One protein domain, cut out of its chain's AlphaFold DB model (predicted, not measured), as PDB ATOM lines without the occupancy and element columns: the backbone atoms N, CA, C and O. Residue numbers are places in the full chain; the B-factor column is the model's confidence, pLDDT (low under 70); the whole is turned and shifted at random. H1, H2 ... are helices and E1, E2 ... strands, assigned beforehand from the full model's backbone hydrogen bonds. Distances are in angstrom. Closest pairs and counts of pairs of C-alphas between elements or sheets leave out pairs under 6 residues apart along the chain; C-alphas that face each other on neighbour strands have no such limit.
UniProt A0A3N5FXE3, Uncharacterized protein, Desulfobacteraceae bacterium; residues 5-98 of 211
ATOM      1  N   ARG A   5      54.587  -6.104   4.769       62.84
ATOM      2  CA  ARG A   5      54.596  -7.382   4.038       62.84
ATOM      3  C   ARG A   5      53.158  -7.844   3.817       62.84
ATOM      4  O   ARG A   5      52.390  -7.948   4.773       62.84
ATOM      5  N   LYS A   6      52.774  -8.097   2.566       59.53
ATOM      6  CA  LYS A   6      51.435  -8.592   2.208       59.53
ATOM      7  C   LYS A   6      51.551  -9.792   1.273       59.53
ATOM      8  O   LYS A   6      52.400  -9.805   0.396       59.53
ATOM      9  N   GLN A   7      50.638 -10.755   1.417       56.41
ATOM     10  CA  GLN A   7      50.432 -11.828   0.439       56.41
ATOM     11  C   GLN A   7      49.295 -11.424  -0.512       56.41
ATOM     12  O   GLN A   7      48.142 -11.273  -0.101       56.41
ATOM     13  N   GLY A   8      49.622 -11.182  -1.784       53.56
ATOM     14  CA  GLY A   8      48.720 -10.556  -2.757       53.56
ATOM     15  C   GLY A   8      48.001 -11.537  -3.694       53.56
ATOM     16  O   GLY A   8      48.576 -12.508  -4.178       53.56
ATOM     17  N   LYS A   9      46.724 -11.247  -4.005       57.94
ATOM     18  CA  LYS A   9      45.921 -11.882  -5.080       57.94
ATOM     19  C   LYS A   9      46.116 -11.211  -6.461       57.94
ATOM     20  O   LYS A   9      45.451 -11.608  -7.414       57.94
ATOM     21  N   VAL A  10      46.984 -10.200  -6.567       61.31
ATOM     22  CA  VAL A  10      47.159  -9.311  -7.734       61.31
ATOM     23  C   VAL A  10      48.569  -9.480  -8.309       61.31
ATOM     24  O   VAL A  10      49.515  -9.663  -7.549       61.31
ATOM     25  N   LYS A  11      48.707  -9.440  -9.644       79.81
ATOM     26  CA  LYS A  11      50.013  -9.449 -10.324       79.81
ATOM     27  C   LYS A  11      50.599  -8.037 -10.289       79.81
ATOM     28  O   LYS A  11      50.028  -7.138 -10.903       79.81
ATOM     29  N   HIS A  12      51.714  -7.859  -9.593       90.44
ATOM     30  CA  HIS A  12      52.496  -6.621  -9.610       90.44
ATOM     31  C   HIS A  12      53.768  -6.832 -10.439       90.44
ATOM     32  O   HIS A  12      54.173  -7.969 -10.662       90.44
ATOM     33  N   GLN A  13      54.391  -5.756 -10.911       93.25
ATOM     34  CA  GLN A  13      55.728  -5.812 -11.503       93.25
ATOM     35  C   GLN A  13      56.716  -5.217 -10.503       93.25
ATOM     36  O   GLN A  13      56.473  -4.120  -9.994       93.25
ATOM     37  N   CYS A  14      57.801  -5.936 -10.217       92.31
ATOM     38  CA  CYS A  14      58.880  -5.430  -9.378       92.31
ATOM     39  C   CYS A  14      59.517  -4.200 -10.039       92.31
ATOM     40  O   CYS A  14      59.822  -4.214 -11.235       92.31
ATOM     41  N   HIS A  15      59.712  -3.129  -9.269       92.88
ATOM     42  CA  HIS A  15      60.290  -1.887  -9.773       92.88
ATOM     43  C   HIS A  15      61.739  -2.077 -10.240       92.88
ATOM     44  O   HIS A  15      62.077  -1.592 -11.316       92.88
ATOM     45  N   GLU A  16      62.549  -2.824  -9.487       91.38
ATOM     46  CA  GLU A  16      63.970  -3.025  -9.794       91.38
ATOM     47  C   GLU A  16      64.193  -4.119 -10.847       91.38
ATOM     48  O   GLU A  16      64.604  -3.820 -11.967       91.38
ATOM     49  N   CYS A  17      63.868  -5.384 -10.547       89.38
ATOM     50  CA  CYS A  17      64.183  -6.494 -11.460       89.38
ATOM     51  C   CYS A  17      63.238  -6.613 -12.670       89.38
ATOM     52  O   CYS A  17      63.478  -7.422 -13.561       89.38
ATOM     53  N   ARG A  18      62.152  -5.826 -12.723       91.19
ATOM     54  CA  ARG A  18      61.121  -5.837 -13.787       91.19
ATOM     55  C   ARG A  18      60.349  -7.148 -13.953       91.19
ATOM     56  O   ARG A  18      59.458  -7.221 -14.805       91.19
ATOM     57  N   GLU A  19      60.622  -8.156 -13.136       90.94
ATOM     58  CA  GLU A  19      59.878  -9.411 -13.132       90.94
ATOM     59  C   GLU A  19      58.492  -9.247 -12.498       90.94
ATOM     60  O   GLU A  19      58.215  -8.308 -11.746       90.94
ATOM     61  N   LEU A  20      57.591 -10.170 -12.829       90.88
ATOM     62  CA  LEU A  20      56.250 -10.200 -12.258       90.88
ATOM     63  C   LEU A  20      56.276 -10.851 -10.877       90.88
ATOM     64  O   LEU A  20      56.648 -12.015 -10.774       90.88
ATOM     65  N   ILE A  21      55.746 -10.138  -9.886       90.44
ATOM     66  CA  ILE A  21      55.443 -10.666  -8.557       90.44
ATOM     67  C   ILE A  21      54.218 -11.570  -8.675       90.44
ATOM     68  O   ILE A  21      53.103 -11.122  -8.989       90.44
ATOM     69  N   ARG A  22      54.433 -12.869  -8.488       85.75
ATOM     70  CA  ARG A  22      53.417 -13.912  -8.618       85.75
ATOM     71  C   ARG A  22      52.609 -14.049  -7.336       85.75
ATOM     72  O   ARG A  22      52.947 -13.584  -6.252       85.75
ATOM     73  N   ARG A  23      51.474 -14.733  -7.469       81.19
ATOM     74  CA  ARG A  23      50.580 -14.998  -6.343       81.19
ATOM     75  C   ARG A  23      51.288 -15.868  -5.300       81.19
ATOM     76  O   ARG A  23      51.665 -16.992  -5.613       81.19
ATOM     77  N   GLY A  24      51.342 -15.380  -4.064       83.06
ATOM     78  CA  GLY A  24      51.960 -16.082  -2.935       83.06
ATOM     79  C   GLY A  24      53.430 -15.731  -2.699       83.06
ATOM     80  O   GLY A  24      53.970 -16.182  -1.697       83.06
ATOM     81  N   GLU A  25      54.045 -14.928  -3.570       86.06
ATOM     82  CA  GLU A  25      55.376 -14.366  -3.329       86.06
ATOM     83  C   GLU A  25      55.287 -13.177  -2.364       86.06
ATOM     84  O   GLU A  25      54.306 -12.421  -2.367       86.06
ATOM     85  N   ASP A  26      56.314 -13.031  -1.529       88.88
ATOM     86  CA  ASP A  26      56.451 -11.901  -0.623       88.88
ATOM     87  C   ASP A  26      56.972 -10.674  -1.380       88.88
ATOM     88  O   ASP A  26      57.869 -10.753  -2.223       88.88
ATOM     89  N   TYR A  27      56.410  -9.512  -1.057       91.19
ATOM     90  CA  TYR A  27      56.816  -8.244  -1.647       91.19
ATOM     91  C   TYR A  27      56.702  -7.092  -0.650       91.19
ATOM     92  O   TYR A  27      55.946  -7.146   0.328       91.19
ATOM     93  N   ILE A  28      57.444  -6.026  -0.937       91.00
ATOM     94  CA  ILE A  28      57.354  -4.738  -0.259       91.00
ATOM     95  C   ILE A  28      56.532  -3.783  -1.116       91.00
ATOM     96  O   ILE A  28      56.642  -3.764  -2.339       91.00
ATOM     97  N   THR A  29      55.702  -2.985  -0.450       93.44
ATOM     98  CA  THR A  29      55.032  -1.822  -1.038       93.44
ATOM     99  C   THR A  29      55.671  -0.561  -0.471       93.44
ATOM    100  O   THR A  29      55.753  -0.439   0.751       93.44
ATOM    101  N   LEU A  30      56.103   0.357  -1.336       94.19
ATOM    102  CA  LEU A  30      56.655   1.657  -0.942       94.19
ATOM    103  C   LEU A  30      55.906   2.783  -1.643       94.19
ATOM    104  O   LEU A  30      55.503   2.645  -2.799       94.19
ATOM    105  N   GLU A  31      55.739   3.895  -0.941       96.38
ATOM    106  CA  GLU A  31      55.324   5.161  -1.534       96.38
ATOM    107  C   GLU A  31      56.572   5.985  -1.820       96.38
ATOM    108  O   GLU A  31      57.368   6.234  -0.918       96.38
ATOM    109  N   VAL A  32      56.747   6.382  -3.077       95.88
ATOM    110  CA  VAL A  32      57.921   7.124  -3.537       95.88
ATOM    111  C   VAL A  32      57.514   8.380  -4.293       95.88
ATOM    112  O   VAL A  32      56.399   8.471  -4.814       95.88
ATOM    113  N   TYR A  33      58.429   9.337  -4.372       95.50
ATOM    114  CA  TYR A  33      58.257  10.595  -5.088       95.50
ATOM    115  C   TYR A  33      59.348  10.720  -6.152       95.50
ATOM    116  O   TYR A  33      60.536  10.586  -5.852       95.50
ATOM    117  N   ASP A  34      58.948  10.971  -7.399       92.44
ATOM    118  CA  ASP A  34      59.875  11.097  -8.531       92.44
ATOM    119  C   ASP A  34      60.415  12.545  -8.664       92.44
ATOM    120  O   ASP A  34      61.274  12.833  -9.498       92.44
ATOM    121  N   SER A  35      59.956  13.450  -7.796       92.69
ATOM    122  CA  SER A  35      60.509  14.775  -7.523       92.69
ATOM    123  C   SER A  35      60.253  15.154  -6.056       92.69
ATOM    124  O   SER A  35      59.182  14.850  -5.526       92.69
ATOM    125  N   PRO A  36      61.175  15.865  -5.376       93.56
ATOM    126  CA  PRO A  36      60.936  16.366  -4.019       93.56
ATOM    127  C   PRO A  36      59.726  17.309  -3.924       93.56
ATOM    128  O   PRO A  36      59.141  17.437  -2.848       93.56
ATOM    129  N   PHE A  37      59.355  17.942  -5.039       93.50
ATOM    130  CA  PHE A  37      58.251  18.899  -5.140       93.50
ATOM    131  C   PHE A  37      56.912  18.237  -5.507       93.50
ATOM    132  O   PHE A  37      55.886  18.914  -5.582       93.50
ATOM    133  N   ASP A  38      56.888  16.920  -5.740       94.50
ATOM    134  CA  ASP A  38      55.654  16.218  -6.083       94.50
ATOM    135  C   ASP A  38      54.672  16.206  -4.904       94.50
ATOM    136  O   ASP A  38      54.972  15.751  -3.799       94.50
ATOM    137  N   VAL A  39      53.436  16.640  -5.165       92.81
ATOM    138  CA  VAL A  39      52.335  16.571  -4.188       92.81
ATOM    139  C   VAL A  39      51.813  15.139  -4.034       92.81
ATOM    140  O   VAL A  39      51.332  14.755  -2.969       92.81
ATOM    141  N   LYS A  40      51.878  14.339  -5.104       95.00
ATOM    142  CA  LYS A  40      51.348  12.972  -5.141       95.00
ATOM    143  C   LYS A  40      52.491  11.971  -5.190       95.00
ATOM    144  O   LYS A  40      53.332  12.055  -6.075       95.00
ATOM    145  N   SER A  41      52.463  11.000  -4.284       95.75
ATOM    146  CA  SER A  41      53.352   9.845  -4.345       95.75
ATOM    147  C   SER A  41      52.891   8.844  -5.406       95.75
ATOM    148  O   SER A  41      51.727   8.806  -5.827       95.75
ATOM    149  N   ARG A  42      53.822   7.989  -5.816       94.88
ATOM    150  CA  ARG A  42      53.581   6.783  -6.601       94.88
ATOM    151  C   ARG A  42      53.840   5.569  -5.723       94.88
ATOM    152  O   ARG A  42      54.829   5.509  -5.002       94.88
ATOM    153  N   THR A  43      52.974   4.566  -5.809       95.38
ATOM    154  CA  THR A  43      53.220   3.281  -5.151       95.38
ATOM    155  C   THR A  43      54.071   2.385  -6.046       95.38
ATOM    156  O   THR A  43      53.703   2.132  -7.196       95.38
ATOM    157  N   ILE A  44      55.175   1.868  -5.512       94.94
ATOM    158  CA  ILE A  44      56.012   0.852  -6.156       94.94
ATOM    159  C   ILE A  44      55.980  -0.462  -5.373       94.94
ATOM    160  O   ILE A  44      55.640  -0.502  -4.187       94.94
ATOM    161  N   TYR A  45      56.343  -1.542  -6.062       94.38
ATOM    162  CA  TYR A  45      56.389  -2.894  -5.517       94.38
ATOM    163  C   TYR A  45      57.788  -3.474  -5.723       94.38
ATOM    164  O   TYR A  45      58.349  -3.325  -6.809       94.38
ATOM    165  N   LEU A  46      58.338  -4.139  -4.710       92.81
ATOM    166  CA  LEU A  46      59.658  -4.774  -4.760       92.81
ATOM    167  C   LEU A  46      59.549  -6.225  -4.310       92.81
ATOM    168  O   LEU A  46      58.860  -6.507  -3.332       92.81
ATOM    169  N   HIS A  47      60.225  -7.135  -5.006       90.50
ATOM    170  CA  HIS A  47      60.371  -8.505  -4.523       90.50
ATOM    171  C   HIS A  47      61.151  -8.533  -3.213       90.50
ATOM    172  O   HIS A  47      62.141  -7.820  -3.094       90.50
ATOM    173  N   VAL A  48      60.737  -9.393  -2.279       87.75
ATOM    174  CA  VAL A  48      61.529  -9.681  -1.080       87.75
ATOM    175  C   VAL A  48      62.500 -10.811  -1.374       87.75
ATOM    176  O   VAL A  48      62.081 -11.910  -1.731       87.75
ATOM    177  N   GLY A  49      63.795 -10.553  -1.194       78.12
ATOM    178  CA  GLY A  49      64.835 -11.583  -1.292       78.12
ATOM    179  C   GLY A  49      65.130 -12.081  -2.709       78.12
ATOM    180  O   GLY A  49      65.877 -13.043  -2.852       78.12
ATOM    181  N   ASN A  50      64.572 -11.440  -3.742       80.19
ATOM    182  CA  ASN A  50      65.012 -11.658  -5.118       80.19
ATOM    183  C   ASN A  50      66.217 -10.770  -5.413       80.19
ATOM    184  O   ASN A  50      66.218  -9.583  -5.066       80.19
ATOM    185  N   GLU A  51      67.205 -11.331  -6.093       81.25
ATOM    186  CA  GLU A  51      68.412 -10.608  -6.465       81.25
ATOM    187  C   GLU A  51      68.221  -9.935  -7.823       81.25
ATOM    188  O   GLU A  51      67.687 -10.526  -8.762       81.25
ATOM    189  N   VAL A  52      68.634  -8.671  -7.942       72.19
ATOM    190  CA  VAL A  52      68.516  -7.938  -9.218       72.19
ATOM    191  C   VAL A  52      69.479  -8.515 -10.262       72.19
ATOM    192  O   VAL A  52      69.217  -8.406 -11.462       72.19
ATOM    193  N   ARG A  53      70.565  -9.167  -9.812       65.38
ATOM    194  CA  ARG A  53      71.506  -9.938 -10.631       65.38
ATOM    195  C   ARG A  53      72.175 -11.055  -9.817       65.38
ATOM    196  O   ARG A  53      72.708 -10.787  -8.742       65.38
ATOM    197  N   GLU A  54      72.194 -12.273 -10.366       59.53
ATOM    198  CA  GLU A  54      72.774 -13.479  -9.736       59.53
ATOM    199  C   GLU A  54      74.286 -13.374  -9.442       59.53
ATOM    200  O   GLU A  54      74.820 -14.147  -8.650       59.53
ATOM    201  N   ASP A  55      75.005 -12.447 -10.081       63.34
ATOM    202  CA  ASP A  55      76.454 -12.283  -9.930       63.34
ATOM    203  C   ASP A  55      76.861 -11.395  -8.742       63.34
ATOM    204  O   ASP A  55      78.032 -11.396  -8.362       63.34
ATOM    205  N   GLN A  56      75.923 -10.647  -8.148       62.97
ATOM    206  CA  GLN A  56      76.239  -9.614  -7.150       62.97
ATOM    207  C   GLN A  56      75.542  -9.777  -5.800       62.97
ATOM    208  O   GLN A  56      75.958  -9.134  -4.836       62.97
ATOM    209  N   GLY A  57      74.513 -10.619  -5.690       76.19
ATOM    210  CA  GLY A  57      73.897 -10.908  -4.393       76.19
ATOM    211  C   GLY A  57      73.111  -9.745  -3.772       76.19
ATOM    212  O   GLY A  57      72.875  -9.756  -2.564       76.19
ATOM    213  N   ILE A  58      72.746  -8.713  -4.550       85.31
ATOM    214  CA  ILE A  58      71.991  -7.558  -4.039       85.31
ATOM    215  C   ILE A  58      70.488  -7.766  -4.202       85.31
ATOM    216  O   ILE A  58      69.987  -8.052  -5.292       85.31
ATOM    217  N   SER A  59      69.754  -7.578  -3.108       89.25
ATOM    218  CA  SER A  59      68.291  -7.641  -3.117       89.25
ATOM    219  C   SER A  59      67.670  -6.453  -3.859       89.25
ATOM    220  O   SER A  59      68.268  -5.378  -3.959       89.25
ATOM    221  N   CYS A  60      66.438  -6.621  -4.350       89.69
ATOM    222  CA  CYS A  60      65.663  -5.533  -4.958       89.69
ATOM    223  C   CYS A  60      65.502  -4.330  -4.011       89.69
ATOM    224  O   CYS A  60      65.461  -3.189  -4.457       89.69
ATOM    225  N   GLU A  61      65.432  -4.560  -2.703       88.94
ATOM    226  CA  GLU A  61      65.375  -3.502  -1.698       88.94
ATOM    227  C   GLU A  61      66.669  -2.698  -1.612       88.94
ATOM    228  O   GLU A  61      66.628  -1.472  -1.574       88.94
ATOM    229  N   GLN A  62      67.813  -3.382  -1.584       89.12
ATOM    230  CA  GLN A  62      69.120  -2.728  -1.520       89.12
ATOM    231  C   GLN A  62      69.396  -1.950  -2.804       89.12
ATOM    232  O   GLN A  62      69.815  -0.798  -2.744       89.12
ATOM    233  N   ALA A  63      69.078  -2.547  -3.955       89.25
ATOM    234  CA  ALA A  63      69.273  -1.923  -5.256       89.25
ATOM    235  C   ALA A  63      68.501  -0.603  -5.416       89.25
ATOM    236  O   ALA A  63      68.961   0.258  -6.158       89.25
ATOM    237  N   LEU A  64      67.376  -0.412  -4.715       90.06
ATOM    238  CA  LEU A  64      66.602   0.834  -4.755       90.06
ATOM    239  C   LEU A  64      67.409   2.049  -4.254       90.06
ATOM    240  O   LEU A  64      67.239   3.154  -4.772       90.06
ATOM    241  N   TYR A  65      68.282   1.832  -3.267       91.12
ATOM    242  CA  TYR A  65      69.076   2.865  -2.588       91.12
ATOM    243  C   TYR A  65      70.561   2.845  -2.981       91.12
ATOM    244  O   TYR A  65      71.329   3.681  -2.515       91.12
ATOM    245  N   ASP A  66      70.992   1.889  -3.807       88.12
ATOM    246  CA  ASP A  66      72.408   1.701  -4.123       88.12
ATOM    247  C   ASP A  66      72.890   2.642  -5.242       88.12
ATOM    248  O   ASP A  66      72.740   2.367  -6.442       88.12
ATOM    249  N   GLU A  67      73.492   3.752  -4.815       84.31
ATOM    250  CA  GLU A  67      74.078   4.807  -5.652       84.31
ATOM    251  C   GLU A  67      75.311   4.351  -6.450       84.31
ATOM    252  O   GLU A  67      75.702   5.025  -7.398       84.31
ATOM    253  N   GLN A  68      75.919   3.197  -6.144       82.31
ATOM    254  CA  GLN A  68      77.101   2.729  -6.886       82.31
ATOM    255  C   GLN A  68      76.780   2.341  -8.337       82.31
ATOM    256  O   GLN A  68      77.681   2.269  -9.175       82.31
ATOM    257  N   TRP A  69      75.505   2.083  -8.645       71.44
ATOM    258  CA  TRP A  69      75.086   1.497  -9.925       71.44
ATOM    259  C   TRP A  69      74.197   2.399 -10.769       71.44
ATOM    260  O   TRP A  69      73.970   2.104 -11.944       71.44
ATOM    261  N   SER A  70      73.630   3.448 -10.180       80.06
ATOM    262  CA  SER A  70      72.784   4.394 -10.895       80.06
ATOM    263  C   SER A  70      72.603   5.671 -10.091       80.06
ATOM    264  O   SER A  70      72.431   5.623  -8.879       80.06
ATOM    265  N   ASP A  71      72.523   6.790 -10.798       71.94
ATOM    266  CA  ASP A  71      72.195   8.085 -10.205       71.94
ATOM    267  C   ASP A  71      70.680   8.240  -9.933       71.94
ATOM    268  O   ASP A  71      70.246   9.076  -9.145       71.94
ATOM    269  N   PHE A  72      69.837   7.409 -10.559       85.25
ATOM    270  CA  PHE A  72      68.371   7.461 -10.449       85.25
ATOM    271  C   PHE A  72      67.840   6.589  -9.306       85.25
ATOM    272  O   PHE A  72      66.870   5.845  -9.467       85.25
ATOM    273  N   ARG A  73      68.517   6.651  -8.159       91.44
ATOM    274  CA  ARG A  73      68.189   5.887  -6.950       91.44
ATOM    275  C   ARG A  73      67.349   6.700  -5.995       91.44
ATOM    276  O   ARG A  73      67.278   7.920  -6.113       91.44
ATOM    277  N   TYR A  74      66.687   6.018  -5.072       93.69
ATOM    278  CA  TYR A  74      65.881   6.677  -4.056       93.69
ATOM    279  C   TYR A  74      66.694   6.927  -2.789       93.69
ATOM    280  O   TYR A  74      67.723   6.300  -2.556       93.69
ATOM    281  N   PHE A  75      66.228   7.860  -1.971       94.25
ATOM    282  CA  PHE A  75      66.743   8.115  -0.634       94.25
ATOM    283  C   PHE A  75      65.602   8.536   0.286       94.25
ATOM    284  O   PHE A  75      64.636   9.169  -0.148       94.25
ATOM    285  N   ASP A  76      65.732   8.189   1.562       95.75
ATOM    286  CA  ASP A  76      64.797   8.595   2.601       95.75
ATOM    287  C   ASP A  76      65.258   9.913   3.222       95.75
ATOM    288  O   ASP A  76      66.259   9.961   3.934       95.75
ATOM    289  N   CYS A  77      64.507  10.988   2.985       96.56
ATOM    290  CA  CYS A  77      64.838  12.287   3.556       96.56
ATOM    291  C   CYS A  77      64.661  12.279   5.082       96.56
ATOM    292  O   CYS A  77      63.528  12.104   5.538       96.56
ATOM    293  N   PRO A  78      65.701  12.563   5.892       96.75
ATOM    294  CA  PRO A  78      65.595  12.508   7.353       96.75
ATOM    295  C   PRO A  78      64.621  13.558   7.907       96.75
ATOM    296  O   PRO A  78      63.946  13.315   8.907       96.75
ATOM    297  N   MET A  79      64.469  14.693   7.213       96.19
ATOM    298  CA  MET A  79      63.601  15.790   7.645       96.19
ATOM    299  C   MET A  79      62.102  15.538   7.405       96.19
ATOM    300  O   MET A  79      61.302  15.693   8.325       96.19
ATOM    301  N   CYS A  80      61.691  15.149   6.191       96.12
ATOM    302  CA  CYS A  80      60.272  14.925   5.864       96.12
ATOM    303  C   CYS A  80      59.856  13.450   5.791       96.12
ATOM    304  O   CYS A  80      58.676  13.170   5.578       96.12
ATOM    305  N   GLN A  81      60.801  12.518   5.950       96.31
ATOM    306  CA  GLN A  81      60.601  11.062   5.921       96.31
ATOM    307  C   GLN A  81      60.010  10.519   4.609       96.31
ATOM    308  O   GLN A  81      59.484   9.405   4.581       96.31
ATOM    309  N   ARG A  82      60.084  11.294   3.518       96.12
ATOM    310  CA  ARG A  82      59.678  10.853   2.178       96.12
ATOM    311  C   ARG A  82      60.825  10.116   1.494       96.12
ATOM    312  O   ARG A  82      61.959  10.589   1.533       96.12
ATOM    313  N   THR A  83      60.487   9.037   0.794       96.44
ATOM    314  CA  THR A  83      61.384   8.353  -0.140       96.44
ATOM    315  C   THR A  83      61.336   9.077  -1.487       96.44
ATOM    316  O   THR A  83      60.339   8.992  -2.210       96.44
ATOM    317  N   ILE A  84      62.381   9.833  -1.817       95.19
ATOM    318  CA  ILE A  84      62.457  10.647  -3.038       95.19
ATOM    319  C   ILE A  84      63.560  10.130  -3.960       95.19
ATOM    320  O   ILE A  84      64.533   9.545  -3.489       95.19
ATOM    321  N   ILE A  85      63.443  10.351  -5.266       93.00
ATOM    322  CA  ILE A  85      64.556  10.089  -6.182       93.00
ATOM    323  C   ILE A  85      65.692  11.102  -5.955       93.00
ATOM    324  O   ILE A  85      65.435  12.284  -5.735       93.00
ATOM    325  N   ARG A  86      66.950  10.655  -6.005       91.44
ATOM    326  CA  ARG A  86      68.138  11.482  -5.737       91.44
ATOM    327  C   ARG A  86      68.499  12.416  -6.877       91.44
ATOM    328  O   ARG A  86      69.017  13.491  -6.610       91.44
ATOM    329  N   GLN A  87      68.215  12.052  -8.125       89.31
ATOM    330  CA  GLN A  87      68.602  12.832  -9.303       89.31
ATOM    331  C   GLN A  87      67.454  12.919 -10.303       89.31
ATOM    332  O   GLN A  87      66.696  11.967 -10.480       89.31
ATOM    333  N   CYS A  88      67.334  14.063 -10.978       84.12
ATOM    334  CA  CYS A  88      66.276  14.305 -11.955       84.12
ATOM    335  C   CYS A  88      66.401  13.374 -13.183       84.12
ATOM    336  O   CYS A  88      67.358  13.524 -13.946       84.12
ATOM    337  N   PRO A  89      65.425  12.487 -13.472       78.69
ATOM    338  CA  PRO A  89      65.482  11.586 -14.632       78.69
ATOM    339  C   PRO A  89      65.501  12.292 -15.987       78.69
ATOM    340  O   PRO A  89      66.019  11.758 -16.964       78.69
ATOM    341  N   SER A  90      64.899  13.480 -16.066       77.19
ATOM    342  CA  SER A  90      64.675  14.179 -17.334       77.19
ATOM    343  C   SER A  90      65.914  14.892 -17.864       77.19
ATOM    344  O   SER A  90      66.050  15.033 -19.077       77.19
ATOM    345  N   ASN A  91      66.800  15.360 -16.981       70.50
ATOM    346  CA  ASN A  91      68.018  16.055 -17.391       70.50
ATOM    347  C   ASN A  91      69.293  15.480 -16.772       70.50
ATOM    348  O   ASN A  91      70.362  15.858 -17.223       70.50
ATOM    349  N   GLY A  92      69.209  14.557 -15.809       65.69
ATOM    350  CA  GLY A  92      70.323  13.730 -15.348       65.69
ATOM    351  C   GLY A  92      71.512  14.476 -14.746       65.69
ATOM    352  O   GLY A  92      72.504  13.827 -14.471       65.69
ATOM    353  N   TRP A  93      71.449  15.793 -14.540       70.88
ATOM    354  CA  TRP A  93      72.572  16.583 -14.009       70.88
ATOM    355  C   TRP A  93      72.270  17.216 -12.649       70.88
ATOM    356  O   TRP A  93      73.190  17.583 -11.924       70.88
ATOM    357  N   HIS A  94      70.991  17.364 -12.297       81.56
ATOM    358  CA  HIS A  94      70.580  18.029 -11.065       81.56
ATOM    359  C   HIS A  94      70.231  17.014  -9.979       81.56
ATOM    360  O   HIS A  94      69.266  16.255 -10.116       81.56
ATOM    361  N   SER A  95      71.004  17.054  -8.895       89.38
ATOM    362  CA  SER A  95      70.673  16.381  -7.642       89.38
ATOM    363  C   SER A  95      69.435  17.019  -7.000       89.38
ATOM    364  O   SER A  95      69.285  18.241  -6.994       89.38
ATOM    365  N   TYR A  96      68.562  16.185  -6.446       93.06
ATOM    366  CA  TYR A  96      67.429  16.542  -5.594       93.06
ATOM    367  C   TYR A  96      67.755  16.456  -4.101       93.06
ATOM    368  O   TYR A  96      66.857  16.629  -3.269       93.06
ATOM    369  N   VAL A  97      69.027  16.243  -3.761       93.56
ATOM    370  CA  VAL A  97      69.538  16.293  -2.392       93.56
ATOM    371  C   VAL A  97      70.574  17.400  -2.216       93.56
ATOM    372  O   VAL A  97      71.289  17.767  -3.153       93.56
ATOM    373  N   ARG A  98      70.634  17.941  -1.001       93.94
ATOM    374  CA  ARG A  98      71.574  18.977  -0.575       93.94
ATOM    375  C   ARG A  98      72.052  18.649   0.835       93.94
ATOM    376  O   ARG A  98      71.223  18.335   1.687       93.94
TER     377      ARG A  98
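What this domain is: This is residues 5 to 98 of the 211 residues of an uncharacterized protein of Desulfobacteraceae bacterium (UniProt A0A3N5FXE3). With little regular structure, this is a narrow sheet of two hairpins, long E2 and E3 and small E4 and E5, with short helix H1 on it and long loops around. The 94 printed residues run E1 E2 E3 H1 E4 E5, class mixed, with 29 in named elements; the sheet, E3 E2 E5 E4, is mixed. The whole is compact, radius of gyration of the C-alphas 13.9 A, spanning 39 by 32 by 24 A.

Where its parts are: Find C-alpha 26 at (56.451, -11.901, -0.623); from there E2, residues 26 to 33, runs 23.0 A. E3, residues 42 to 47, runs 16.9 A. Look for E1 at residues 5 to 7, H1 at 60 to 65, E4 at 74 to 76 and E5 at 83 to 85, ending at (64.556, 10.089, -6.182).

How they stand to each other: In the antiparallel hairpin E2 and E3, N 30 and O 44 are 3.0 A apart. E5 is parallel to E2, with N 33 and O 83 at 2.9 A. In the antiparallel hairpin E4 and E5, N 75 and O 84 are 2.8 A apart. H1, with 1 of 2 O i to N i+4 pairs within hydrogen-bond range, is on the sheet, over none of its strands; its closest C-alpha pair with E4 is Tyr 65 and Tyr 74, 5.2 A. E1 and E2 meet only at a point, C-alphas 5 and 28, 5.7 A.

The domain as a whole: The farthest C-alphas, Lys 9 and Arg 98, are 40.4 A apart. The printed part has no cut; links E1 to E2 and E3 to H1 are long. Look for pLDDT under 70 at residues 5 to 10, 53 to 56 and 92.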